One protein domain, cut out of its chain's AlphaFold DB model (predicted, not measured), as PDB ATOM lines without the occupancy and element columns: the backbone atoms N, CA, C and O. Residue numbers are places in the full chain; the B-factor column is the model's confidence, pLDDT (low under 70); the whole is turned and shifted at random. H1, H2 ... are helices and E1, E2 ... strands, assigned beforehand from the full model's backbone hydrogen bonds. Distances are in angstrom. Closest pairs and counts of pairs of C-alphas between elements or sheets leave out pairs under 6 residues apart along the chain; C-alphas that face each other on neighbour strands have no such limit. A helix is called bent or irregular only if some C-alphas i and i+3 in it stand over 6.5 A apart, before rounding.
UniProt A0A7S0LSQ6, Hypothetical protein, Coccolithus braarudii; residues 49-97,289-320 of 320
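AT A GLANCE: This is residues 49 to 97 and 289 to 320 of the 320 residues of the protein "Hypothetical protein" of Coccolithus braarudii (UniProt A0A7S0LSQ6). An elongated body has a helical part at one end, where the centres of H1, H2 and H3 make a triangle, with H1 and H3 side by side and H2 packed on H3, and a small three-stranded sheet, E1 E2 E3, at the other end. H4 stands beside the sheet and packs on H1, between the two parts. The printed part has 81 residues, in the order E1 E2 H1 H2 H3 H4 E3; it is mostly helix, and the sheet, E1 E2 E3, is mixed. The whole is compact, with a radius of gyration of the C-alphas of 13.0 A, and spans 42 by 24 by 17 A.

HOW THE PARTS SIT: E1, residues 49 to 51, and E2, residues 57 to 61, form an antiparallel hairpin, with N 58 and O 50 at 3.1 A. E2 is parallel to E3, residues 315 to 317, with N 61 and O 316 at 2.9 A. The pairing is staggered: E2 pairs with E1 over residues 57 to 59 and with E3 over 59 to 61. H1, residues 68 to 81, only grazes the sheet. It touches H3, residues 289 to 302, at a shallow tilt of 33 degrees, only just short of steep, the same way; their closest C-alphas, of Val 75 and Gly 296, are 4.9 A apart. H2, residues 84 to 94, touches H3 at a steep tilt of 39 degrees, opposite ways; the closest C-alphas, of Leu 94 and Arg 291, are 6.4 A apart. H4, residues 306 to 312, stands at the sheet's level and touches residues 74 to 78 of H1, about perpendicular at 77 degrees; the closest C-alphas, of Leu 78 and Ala 306, are 6.6 A apart. In H2, H3 and H4 every O i to N i+4 pair is within hydrogen-bond range, in H1 8 of 10.

IN THESE COORDINATES: E1 begins at C-alpha 49 (137.590, 142.702, 162.305), and E3 ends at C-alpha 317 (139.143, 132.680, 155.213). H1 measures 20.7 A, H2 15.5 A, H3 20.3 A and E2 12.7 A. H1 is only just irregular: C-alphas 77 and 80 are 6.9 A apart.

THE WHOLE: Residues 98 to 288 are not printed; C-alphas 97 and 289 are 13.0 A apart across the cut. Of the links printed whole, none is long. Residues 49 to 56 and 320 are under pLDDT 70.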
ATOM      1  N   TYR A  49     139.015 142.395 162.444       45.34
ATOM      2  CA  TYR A  49     137.590 142.702 162.305       45.34
ATOM      3  C   TYR A  49     137.427 143.816 161.272       45.34
ATOM      4  O   TYR A  49     138.046 144.869 161.416       45.34
ATOM      5  N   ALA A  50     136.577 143.621 160.260       47.44
ATOM      6  CA  ALA A  50     136.132 144.723 159.410       47.44
ATOM      7  C   ALA A  50     134.611 144.690 159.231       47.44
ATOM      8  O   ALA A  50     133.995 143.640 159.031       47.44
ATOM      9  N   THR A  51     133.997 145.865 159.312       40.66
ATOM     10  CA  THR A  51     132.572 146.067 159.049       40.66
ATOM     11  C   THR A  51     132.348 146.142 157.542       40.66
ATOM     12  O   THR A  51     132.811 147.079 156.891       40.66
ATOM     13  N   GLY A  52     131.662 145.149 156.972       39.72
ATOM     14  CA  GLY A  52     131.269 145.168 155.564       39.72
ATOM     15  C   GLY A  52     130.091 146.112 155.303       39.72
ATOM     16  O   GLY A  52     129.262 146.355 156.185       39.72
ATOM     17  N   ALA A  53     129.994 146.614 154.068       39.69
ATOM     18  CA  ALA A  53     128.841 147.363 153.567       39.69
ATOM     19  C   ALA A  53     127.596 146.452 153.564       39.69
ATOM     20  O   ALA A  53     127.381 145.677 152.638       39.69
ATOM     21  N   GLY A  54     126.836 146.479 154.660       46.16
ATOM     22  CA  GLY A  54     125.718 145.561 154.923       46.16
ATOM     23  C   GLY A  54     125.445 145.291 156.407       46.16
ATOM     24  O   GLY A  54     124.474 144.616 156.727       46.16
ATOM     25  N   GLY A  55     126.274 145.801 157.326       51.12
ATOM     26  CA  GLY A  55     126.014 145.747 158.773       51.12
ATOM     27  C   GLY A  55     126.366 144.421 159.459       51.12
ATOM     28  O   GLY A  55     126.407 144.375 160.685       51.12
ATOM     29  N   GLN A  56     126.699 143.361 158.716       56.28
ATOM     30  CA  GLN A  56     127.313 142.157 159.287       56.28
ATOM     31  C   GLN A  56     128.830 142.349 159.438       56.28
ATOM     32  O   GLN A  56     129.542 142.622 158.468       56.28
ATOM     33  N   ALA A  57     129.330 142.194 160.665       70.00
ATOM     34  CA  ALA A  57     130.761 142.173 160.948       70.00
ATOM     35  C   ALA A  57     131.391 140.904 160.345       70.00
ATOM     36  O   ALA A  57     131.014 139.790 160.711       70.00
ATOM     37  N   LEU A  58     132.343 141.075 159.426       79.75
ATOM     38  CA  LEU A  58     133.111 139.975 158.845       79.75
ATOM     39  C   LEU A  58     134.327 139.690 159.730       79.75
ATOM     40  O   LEU A  58     135.106 140.591 160.056       79.75
ATOM     41  N   ARG A  59     134.479 138.422 160.119       86.69
ATOM     42  CA  ARG A  59     135.652 137.906 160.828       86.69
ATOM     43  C   ARG A  59     136.633 137.349 159.808       86.69
ATOM     44  O   ARG A  59     136.293 136.404 159.095       86.69
ATOM     45  N   PHE A  60     137.834 137.910 159.768       86.75
ATOM     46  CA  PHE A  60     138.911 137.418 158.917       86.75
ATOM     47  C   PHE A  60     139.747 136.417 159.705       86.75
ATOM     48  O   PHE A  60     140.234 136.733 160.792       86.75
ATOM     49  N   LEU A  61     139.863 135.201 159.178       88.06
ATOM     50  CA  LEU A  61     140.533 134.089 159.839       88.06
ATOM     51  C   LEU A  61     141.567 133.467 158.902       88.06
ATOM     52  O   LEU A  61     141.305 133.283 157.714       88.06
ATOM     53  N   GLU A  62     142.718 133.104 159.457       86.81
ATOM     54  CA  GLU A  62     143.727 132.296 158.772       86.81
ATOM     55  C   GLU A  62     143.649 130.862 159.299       86.81
ATOM     56  O   GLU A  62     143.609 130.641 160.514       86.81
ATOM     57  N   LEU A  63     143.665 129.866 158.413       84.25
ATOM     58  CA  LEU A  63     143.512 128.451 158.772       84.25
ATOM     59  C   LEU A  63     144.565 127.979 159.786       84.25
ATOM     60  O   LEU A  63     144.328 127.005 160.504       84.25
ATOM     61  N   GLY A  64     145.743 128.607 159.813       78.56
ATOM     62  CA  GLY A  64     146.822 128.302 160.757       78.56
ATOM     63  C   GLY A  64     146.602 128.834 162.178       78.56
ATOM     64  O   GLY A  64     147.151 128.265 163.116       78.56
ATOM     65  N   SER A  65     145.785 129.880 162.351       84.38
ATOM     66  CA  SER A  65     145.599 130.596 163.627       84.38
ATOM     67  C   SER A  65     144.195 130.445 164.232       84.38
ATOM     68  O   SER A  65     143.925 130.942 165.329       84.38
ATOM     69  N   MET A  66     143.296 129.734 163.549       88.31
ATOM     70  CA  MET A  66     141.940 129.451 164.024       88.31
ATOM     71  C   MET A  66     141.925 128.631 165.321       88.31
ATOM     72  O   MET A  66     142.535 127.565 165.409       88.31
ATOM     73  N   ARG A  67     141.140 129.092 166.304       91.44
ATOM     74  CA  ARG A  67     140.902 128.381 167.571       91.44
ATOM     75  C   ARG A  67     139.773 127.367 167.429       91.44
ATOM     76  O   ARG A  67     138.982 127.427 166.490       91.44
ATOM     77  N   THR A  68     139.602 126.512 168.435       92.12
ATOM     78  CA  THR A  68     138.531 125.501 168.496       92.12
ATOM     79  C   THR A  68     137.142 126.078 168.210       92.12
ATOM     80  O   THR A  68     136.406 125.522 167.406       92.12
ATOM     81  N   LYS A  69     136.798 127.243 168.775       93.00
ATOM     82  CA  LYS A  69     135.501 127.906 168.521       93.00
ATOM     83  C   LYS A  69     135.330 128.418 167.086       93.00
ATOM     84  O   LYS A  69     134.213 128.478 166.573       93.00
ATOM     85  N   ASP A  70     136.433 128.810 166.452       93.69
ATOM     86  CA  ASP A  70     136.437 129.301 165.078       93.69
ATOM     87  C   ASP A  70     136.214 128.107 164.133       93.69
ATOM     88  O   ASP A  70     135.382 128.175 163.231       93.69
ATOM     89  N   TRP A  71     136.854 126.967 164.422       95.12
ATOM     90  CA  TRP A  71     136.601 125.698 163.736       95.12
ATOM     91  C   TRP A  71     135.195 125.155 163.961       95.12
ATOM     92  O   TRP A  71     134.567 124.717 163.000       95.12
ATOM     93  N   GLN A  72     134.671 125.241 165.185       95.25
ATOM     94  CA  GLN A  72     133.296 124.848 165.483       95.25
ATOM     95  C   GLN A  72     132.307 125.668 164.647       95.25
ATOM     96  O   GLN A  72     131.442 125.097 163.997       95.25
ATOM     97  N   SER A  73     132.519 126.986 164.541       95.25
ATOM     98  CA  SER A  73     131.693 127.850 163.681       95.25
ATOM     99  C   SER A  73     131.715 127.403 162.211       95.25
ATOM    100  O   SER A  73     130.693 127.462 161.528       95.25
ATOM    101  N   VAL A  74     132.875 126.960 161.706       95.25
ATOM    102  CA  VAL A  74     132.996 126.419 160.342       95.25
ATOM    103  C   VAL A  74     132.225 125.109 160.197       95.25
ATOM    104  O   VAL A  74     131.505 124.948 159.214       95.25
ATOM    105  N   VAL A  75     132.339 124.193 161.164       96.44
ATOM    106  CA  VAL A  75     131.590 122.927 161.164       96.44
ATOM    107  C   VAL A  75     130.087 123.193 161.176       96.44
ATOM    108  O   VAL A  75     129.397 122.696 160.292       96.44
ATOM    109  N   ASP A  76     129.599 124.033 162.088       96.69
ATOM    110  CA  ASP A  76     128.173 124.357 162.233       96.69
ATOM    111  C   ASP A  76     127.597 125.022 160.975       96.69
ATOM    112  O   ASP A  76     126.442 124.806 160.614       96.69
ATOM    113  N   THR A  77     128.411 125.814 160.268       96.75
ATOM    114  CA  THR A  77     127.989 126.475 159.025       96.75
ATOM    115  C   THR A  77     127.925 125.502 157.848       96.75
ATOM    116  O   THR A  77     127.076 125.648 156.971       96.75
ATOM    117  N   LEU A  78     128.848 124.539 157.774       96.81
ATOM    118  CA  LEU A  78     129.026 123.698 156.588       96.81
ATOM    119  C   LEU A  78     128.341 122.336 156.686       96.81
ATOM    120  O   LEU A  78     127.893 121.827 155.657       96.81
ATOM    121  N   SER A  79     128.241 121.752 157.881       95.75
ATOM    122  CA  SER A  79     127.644 120.429 158.083       95.75
ATOM    123  C   SER A  79     126.205 120.308 157.557       95.75
ATOM    124  O   SER A  79     125.929 119.279 156.936       95.75
ATOM    125  N   PRO A  80     125.319 121.335 157.616       96.69
ATOM    126  CA  PRO A  80     123.959 121.221 157.076       96.69
ATOM    127  C   PRO A  80     123.903 121.065 155.548       96.69
ATOM    128  O   PRO A  80     122.877 120.676 154.995       96.69
ATOM    129  N   PHE A  81     124.994 121.384 154.844       96.12
ATOM    130  CA  PHE A  81     125.105 121.252 153.388       96.12
ATOM    131  C   PHE A  81     125.741 119.922 152.960       96.12
ATOM    132  O   PHE A  81     126.002 119.705 151.772       96.12
ATOM    133  N   MET A  82     126.015 119.030 153.913       95.50
ATOM    134  CA  MET A  82     126.553 117.697 153.671       95.50
ATOM    135  C   MET A  82     125.435 116.652 153.700       95.50
ATOM    136  O   MET A  82     124.372 116.855 154.275       95.50
ATOM    137  N   LYS A  83     125.673 115.495 153.073       95.62
ATOM    138  CA  LYS A  83     124.801 114.330 153.279       95.62
ATOM    139  C   LYS A  83     125.018 113.798 154.695       95.62
ATOM    140  O   LYS A  83     126.172 113.599 155.069       95.62
ATOM    141  N   GLU A  84     123.943 113.469 155.405       95.12
ATOM    142  CA  GLU A  84     124.012 112.982 156.793       95.12
ATOM    143  C   GLU A  84     124.964 111.787 156.943       95.12
ATOM    144  O   GLU A  84     125.973 111.869 157.634       95.12
ATOM    145  N   SER A  85     124.760 110.741 156.137       96.56
ATOM    146  CA  SER A  85     125.610 109.540 156.142       96.56
ATOM    147  C   SER A  85     127.086 109.819 155.840       96.56
ATOM    148  O   SER A  85     127.975 109.057 156.227       96.56
ATOM    149  N   ARG A  86     127.379 110.911 155.123       94.12
ATOM    150  CA  ARG A  86     128.754 111.339 154.875       94.12
ATOM    151  C   ARG A  86     129.338 111.999 156.119       94.12
ATOM    152  O   ARG A  86     130.467 111.668 156.468       94.12
ATOM    153  N   TYR A  87     128.598 112.903 156.750       96.50
ATOM    154  CA  TYR A  87     129.019 113.590 157.967       96.50
ATOM    155  C   TYR A  87     129.231 112.608 159.128       96.50
ATOM    156  O   TYR A  87     130.316 112.595 159.711       96.50
ATOM    157  N   GLU A  88     128.280 111.703 159.371       96.69
ATOM    158  CA  GLU A  88     128.390 110.636 160.379       96.69
ATOM    159  C   GLU A  88     129.656 109.798 160.172       96.69
ATOM    160  O   GLU A  88     130.447 109.612 161.096       96.69
ATOM    161  N   ARG A  89     129.935 109.389 158.925       96.06
ATOM    162  CA  ARG A  89     131.159 108.648 158.600       96.06
ATOM    163  C   ARG A  89     132.430 109.434 158.931       96.06
ATOM    164  O   ARG A  89     133.406 108.829 159.370       96.06
ATOM    165  N   LEU A  90     132.463 110.747 158.692       95.56
ATOM    166  CA  LEU A  90     133.621 111.576 159.046       95.56
ATOM    167  C   LEU A  90     133.817 111.625 160.564       95.56
ATOM    168  O   LEU A  90     134.936 111.430 161.039       95.56
ATOM    169  N   VAL A  91     132.732 111.826 161.314       96.31
ATOM    170  CA  VAL A  91     132.746 111.836 162.783       96.31
ATOM    171  C   VAL A  91     133.215 110.485 163.334       96.31
ATOM    172  O   VAL A  91     134.093 110.445 164.197       96.31
ATOM    173  N   ASP A  92     132.716 109.373 162.796       96.75
ATOM    174  CA  ASP A  92     133.085 108.026 163.240       96.75
ATOM    175  C   ASP A  92     134.534 107.651 162.924       96.75
ATOM    176  O   ASP A  92     135.154 106.891 163.671       96.75
ATOM    177  N   VAL A  93     135.097 108.153 161.822       96.62
ATOM    178  CA  VAL A  93     136.529 107.992 161.528       96.62
ATOM    179  C   VAL A  93     137.361 108.819 162.508       96.62
ATOM    180  O   VAL A  93     138.323 108.306 163.075       96.62
ATOM    181  N   LEU A  94     136.975 110.072 162.766       96.06
ATOM    182  CA  LEU A  94     137.679 110.949 163.706       96.06
ATOM    183  C   LEU A  94     137.706 110.399 165.133       96.06
ATOM    184  O   LEU A  94     138.731 110.497 165.802       96.06
ATOM    185  N   ARG A  95     136.613 109.773 165.586       96.06
ATOM    186  CA  ARG A  95     136.532 109.111 166.900       96.06
ATOM    187  C   ARG A  95     137.535 107.974 167.079       96.06
ATOM    188  O   ARG A  95     137.818 107.614 168.212       96.06
ATOM    189  N   ARG A  96     138.067 107.421 165.988       96.50
ATOM    190  CA  ARG A  96     139.015 106.299 166.007       96.50
ATOM    191  C   ARG A  96     140.454 106.713 165.708       96.50
ATOM    192  O   ARG A  96     141.353 105.875 165.733       96.50
ATOM    193  N   ARG A  97     140.702 108.004 165.455       97.44
ATOM    194  CA  ARG A  97     142.053 108.514 165.199       97.44
ATOM    195  C   ARG A  97     142.938 108.418 166.440       97.44
ATOM    196  O   ARG A  97     142.485 108.612 167.568       97.44
ATOM    197  N   GLU A 289     140.340 119.483 170.472       93.56
ATOM    198  CA  GLU A 289     140.670 120.681 169.699       93.56
ATOM    199  C   GLU A 289     141.126 120.331 168.276       93.56
ATOM    200  O   GLU A 289     140.665 120.923 167.296       93.56
ATOM    201  N   GLU A 290     141.983 119.317 168.151       94.81
ATOM    202  CA  GLU A 290     142.467 118.850 166.856       94.81
ATOM    203  C   GLU A 290     141.374 118.124 166.070       94.81
ATOM    204  O   GLU A 290     141.239 118.326 164.861       94.81
ATOM    205  N   ARG A 291     140.538 117.335 166.748       95.62
ATOM    206  CA  ARG A 291     139.395 116.658 166.134       95.62
ATOM    207  C   ARG A 291     138.424 117.655 165.498       95.62
ATOM    208  O   ARG A 291     138.017 117.453 164.353       95.62
ATOM    209  N   THR A 292     138.093 118.739 166.198       95.62
ATOM    210  CA  THR A 292     137.211 119.801 165.686       95.62
ATOM    211  C   THR A 292     137.851 120.531 164.507       95.62
ATOM    212  O   THR A 292     137.193 120.761 163.490       95.62
ATOM    213  N   ALA A 293     139.153 120.828 164.588       94.81
ATOM    214  CA  ALA A 293     139.882 121.435 163.478       94.81
ATOM    215  C   ALA A 293     139.902 120.535 162.230       94.81
ATOM    216  O   ALA A 293     139.668 121.006 161.115       94.81
ATOM    217  N   LEU A 294     140.140 119.231 162.395       95.69
ATOM    218  CA  LEU A 294     140.120 118.268 161.292       95.69
ATOM    219  C   LEU A 294     138.732 118.122 160.680       95.69
ATOM    220  O   LEU A 294     138.623 118.138 159.454       95.69
ATOM    221  N   LEU A 295     137.684 118.038 161.504       96.44
ATOM    222  CA  LEU A 295     136.309 117.984 161.014       96.44
ATOM    223  C   LEU A 295     135.994 119.214 160.160       96.44
ATOM    224  O   LEU A 295     135.548 119.065 159.025       96.44
ATOM    225  N   GLY A 296     136.333 120.414 160.641       95.06
ATOM    226  CA  GLY A 296     136.168 121.654 159.882       95.06
ATOM    227  C   GLY A 296     136.931 121.646 158.555       95.06
ATOM    228  O   GLY A 296     136.360 121.971 157.512       95.06
ATOM    229  N   ARG A 297     138.194 121.196 158.545       92.38
ATOM    230  CA  ARG A 297     138.990 121.038 157.310       92.38
ATOM    231  C   ARG A 297     138.384 120.025 156.340       92.38
ATOM    232  O   ARG A 297     138.466 120.216 155.126       92.38
ATOM    233  N   TRP A 298     137.799 118.941 156.839       93.69
ATOM    234  CA  TRP A 298     137.147 117.935 156.003       93.69
ATOM    235  C   TRP A 298     135.818 118.454 155.440       93.69
ATOM    236  O   TRP A 298     135.568 118.267 154.249       93.69
ATOM    237  N   CYS A 299     135.030 119.194 156.225       94.12
ATOM    238  CA  CYS A 299     133.825 119.888 155.761       94.12
ATOM    239  C   CYS A 299     134.146 120.914 154.664       94.12
ATOM    240  O   CYS A 299     133.517 120.897 153.606       94.12
ATOM    241  N   LEU A 300     135.170 121.752 154.870       92.06
ATOM    242  CA  LEU A 300     135.660 122.720 153.877       92.06
ATOM    243  C   LEU A 300     135.988 122.073 152.528       92.06
ATOM    244  O   LEU A 300     135.802 122.681 151.476       92.06
ATOM    245  N   ARG A 301     136.496 120.840 152.559       88.50
ATOM    246  CA  ARG A 301     136.903 120.101 151.367       88.50
ATOM    247  C   ARG A 301     135.739 119.423 150.653       88.50
ATOM    248  O   ARG A 301     135.751 119.345 149.427       88.50
ATOM    249  N   ASP A 302     134.784 118.891 151.408       88.69
ATOM    250  CA  ASP A 302     133.641 118.164 150.853       88.69
ATOM    251  C   ASP A 302     132.549 119.121 150.336       88.69
ATOM    252  O   ASP A 302     131.897 118.833 149.328       88.69
ATOM    253  N   VAL A 303     132.365 120.285 150.970       92.50
ATOM    254  CA  VAL A 303     131.347 121.268 150.575       92.50
ATOM    255  C   VAL A 303     131.877 122.173 149.458       92.50
ATOM    256  O   VAL A 303     132.589 123.144 149.693       92.50
ATOM    257  N   LYS A 304     131.461 121.905 148.212       90.12
ATOM    258  CA  LYS A 304     131.883 122.671 147.015       90.12
ATOM    259  C   LYS A 304     131.669 124.188 147.131       90.12
ATOM    260  O   LYS A 304     132.456 124.957 146.592       90.12
ATOM    261  N   ALA A 305     130.607 124.616 147.813       92.31
ATOM    262  CA  ALA A 305     130.255 126.022 148.006       92.31
ATOM    263  C   ALA A 305     130.700 126.572 149.378       92.31
ATOM    264  O   ALA A 305     130.104 127.526 149.868       92.31
ATOM    265  N   ALA A 306     131.730 125.997 150.012       92.12
ATOM    266  CA  ALA A 306     132.120 126.369 151.373       92.12
ATOM    267  C   ALA A 306     132.431 127.868 151.533       92.12
ATOM    268  O   ALA A 306     131.884 128.516 152.420       92.12
ATOM    269  N   LYS A 307     133.242 128.448 150.638       90.88
ATOM    270  CA  LYS A 307     133.645 129.865 150.703       90.88
ATOM    271  C   LYS A 307     132.457 130.848 150.698       90.88
ATOM    272  O   LYS A 307     132.365 131.655 151.620       90.88
ATOM    273  N   PRO A 308     131.514 130.800 149.732       93.00
ATOM    274  CA  PRO A 308     130.362 131.700 149.758       93.00
ATOM    275  C   PRO A 308     129.411 131.442 150.937       93.00
ATOM    276  O   PRO A 308     128.783 132.389 151.405       93.00
ATOM    277  N   LEU A 309     129.298 130.204 151.429       93.81
ATOM    278  CA  LEU A 309     128.484 129.888 152.610       93.81
ATOM    279  C   LEU A 309     129.085 130.482 153.891       93.81
ATOM    280  O   LEU A 309     128.375 131.138 154.647       93.81
ATOM    281  N   LEU A 310     130.398 130.342 154.084       93.75
ATOM    282  CA  LEU A 310     131.117 130.946 155.208       93.75
ATOM    283  C   LEU A 310     131.038 132.472 155.180       93.75
ATOM    284  O   LEU A 310     130.748 133.086 156.205       93.75
ATOM    285  N   ARG A 311     131.185 133.087 154.000       92.25
ATOM    286  CA  ARG A 311     131.072 134.544 153.858       92.25
ATOM    287  C   ARG A 311     129.679 135.056 154.233       92.25
ATOM    288  O   ARG A 311     129.574 136.082 154.897       92.25
ATOM    289  N   LYS A 312     128.613 134.325 153.872       92.12
ATOM    290  CA  LYS A 312     127.233 134.619 154.317       92.12
ATOM    291  C   LYS A 312     127.053 134.475 155.831       92.12
ATOM    292  O   LYS A 312     126.225 135.170 156.409       92.12
ATOM    293  N   ALA A 313     127.835 133.606 156.467       91.62
ATOM    294  CA  ALA A 313     127.892 133.447 157.918       91.62
ATOM    295  C   ALA A 313     128.878 134.422 158.606       91.62
ATOM    296  O   ALA A 313     129.151 134.284 159.798       91.62
ATOM    297  N   GLY A 314     129.430 135.405 157.879       91.38
ATOM    298  CA  GLY A 314     130.352 136.403 158.428       91.38
ATOM    299  C   GLY A 314     131.771 135.885 158.690       91.38
ATOM    300  O   GLY A 314     132.484 136.455 159.517       91.38
ATOM    301  N   ILE A 315     132.191 134.808 158.020       91.75
ATOM    302  CA  ILE A 315     133.539 134.232 158.109       91.75
ATOM    303  C   ILE A 315     134.233 134.362 156.750       91.75
ATOM    304  O   ILE A 315     133.780 133.784 155.764       91.75
ATOM    305  N   GLU A 316     135.358 135.073 156.708       91.31
ATOM    306  CA  GLU A 316     136.232 135.147 155.534       91.31
ATOM    307  C   GLU A 316     137.560 134.449 155.851       91.31
ATOM    308  O   GLU A 316     138.289 134.857 156.756       91.31
ATOM    309  N   LEU A 317     137.866 133.384 155.109       88.12
ATOM    310  CA  LEU A 317     139.143 132.680 155.213       88.12
ATOM    311  C   LEU A 317     140.160 133.333 154.270       88.12
ATOM    312  O   LEU A 317     139.941 133.367 153.057       88.12
ATOM    313  N   ILE A 318     141.253 133.856 154.828       83.69
ATOM    314  CA  ILE A 318     142.254 134.643 154.089       83.69
ATOM    315  C   ILE A 318     143.102 133.747 153.169       83.69
ATOM    316  O   ILE A 318     143.463 134.139 152.060       83.69
ATOM    317  N   ASP A 319     143.388 132.528 153.613       76.44
ATOM    318  CA  ASP A 319     144.323 131.566 153.020       76.44
ATOM    319  C   ASP A 319     143.626 130.361 152.351       76.44
ATOM    320  O   ASP A 319     144.258 129.330 152.110       76.44
ATOM    321  N   PHE A 320     142.331 130.502 152.021       66.88
ATOM    322  CA  PHE A 320     141.478 129.460 151.418       66.88
ATOM    323  C   PHE A 320     141.153 129.678 149.931       66.88
ATOM    324  O   PHE A 320     140.542 130.723 149.568       66.88
TER     325      PHE A 320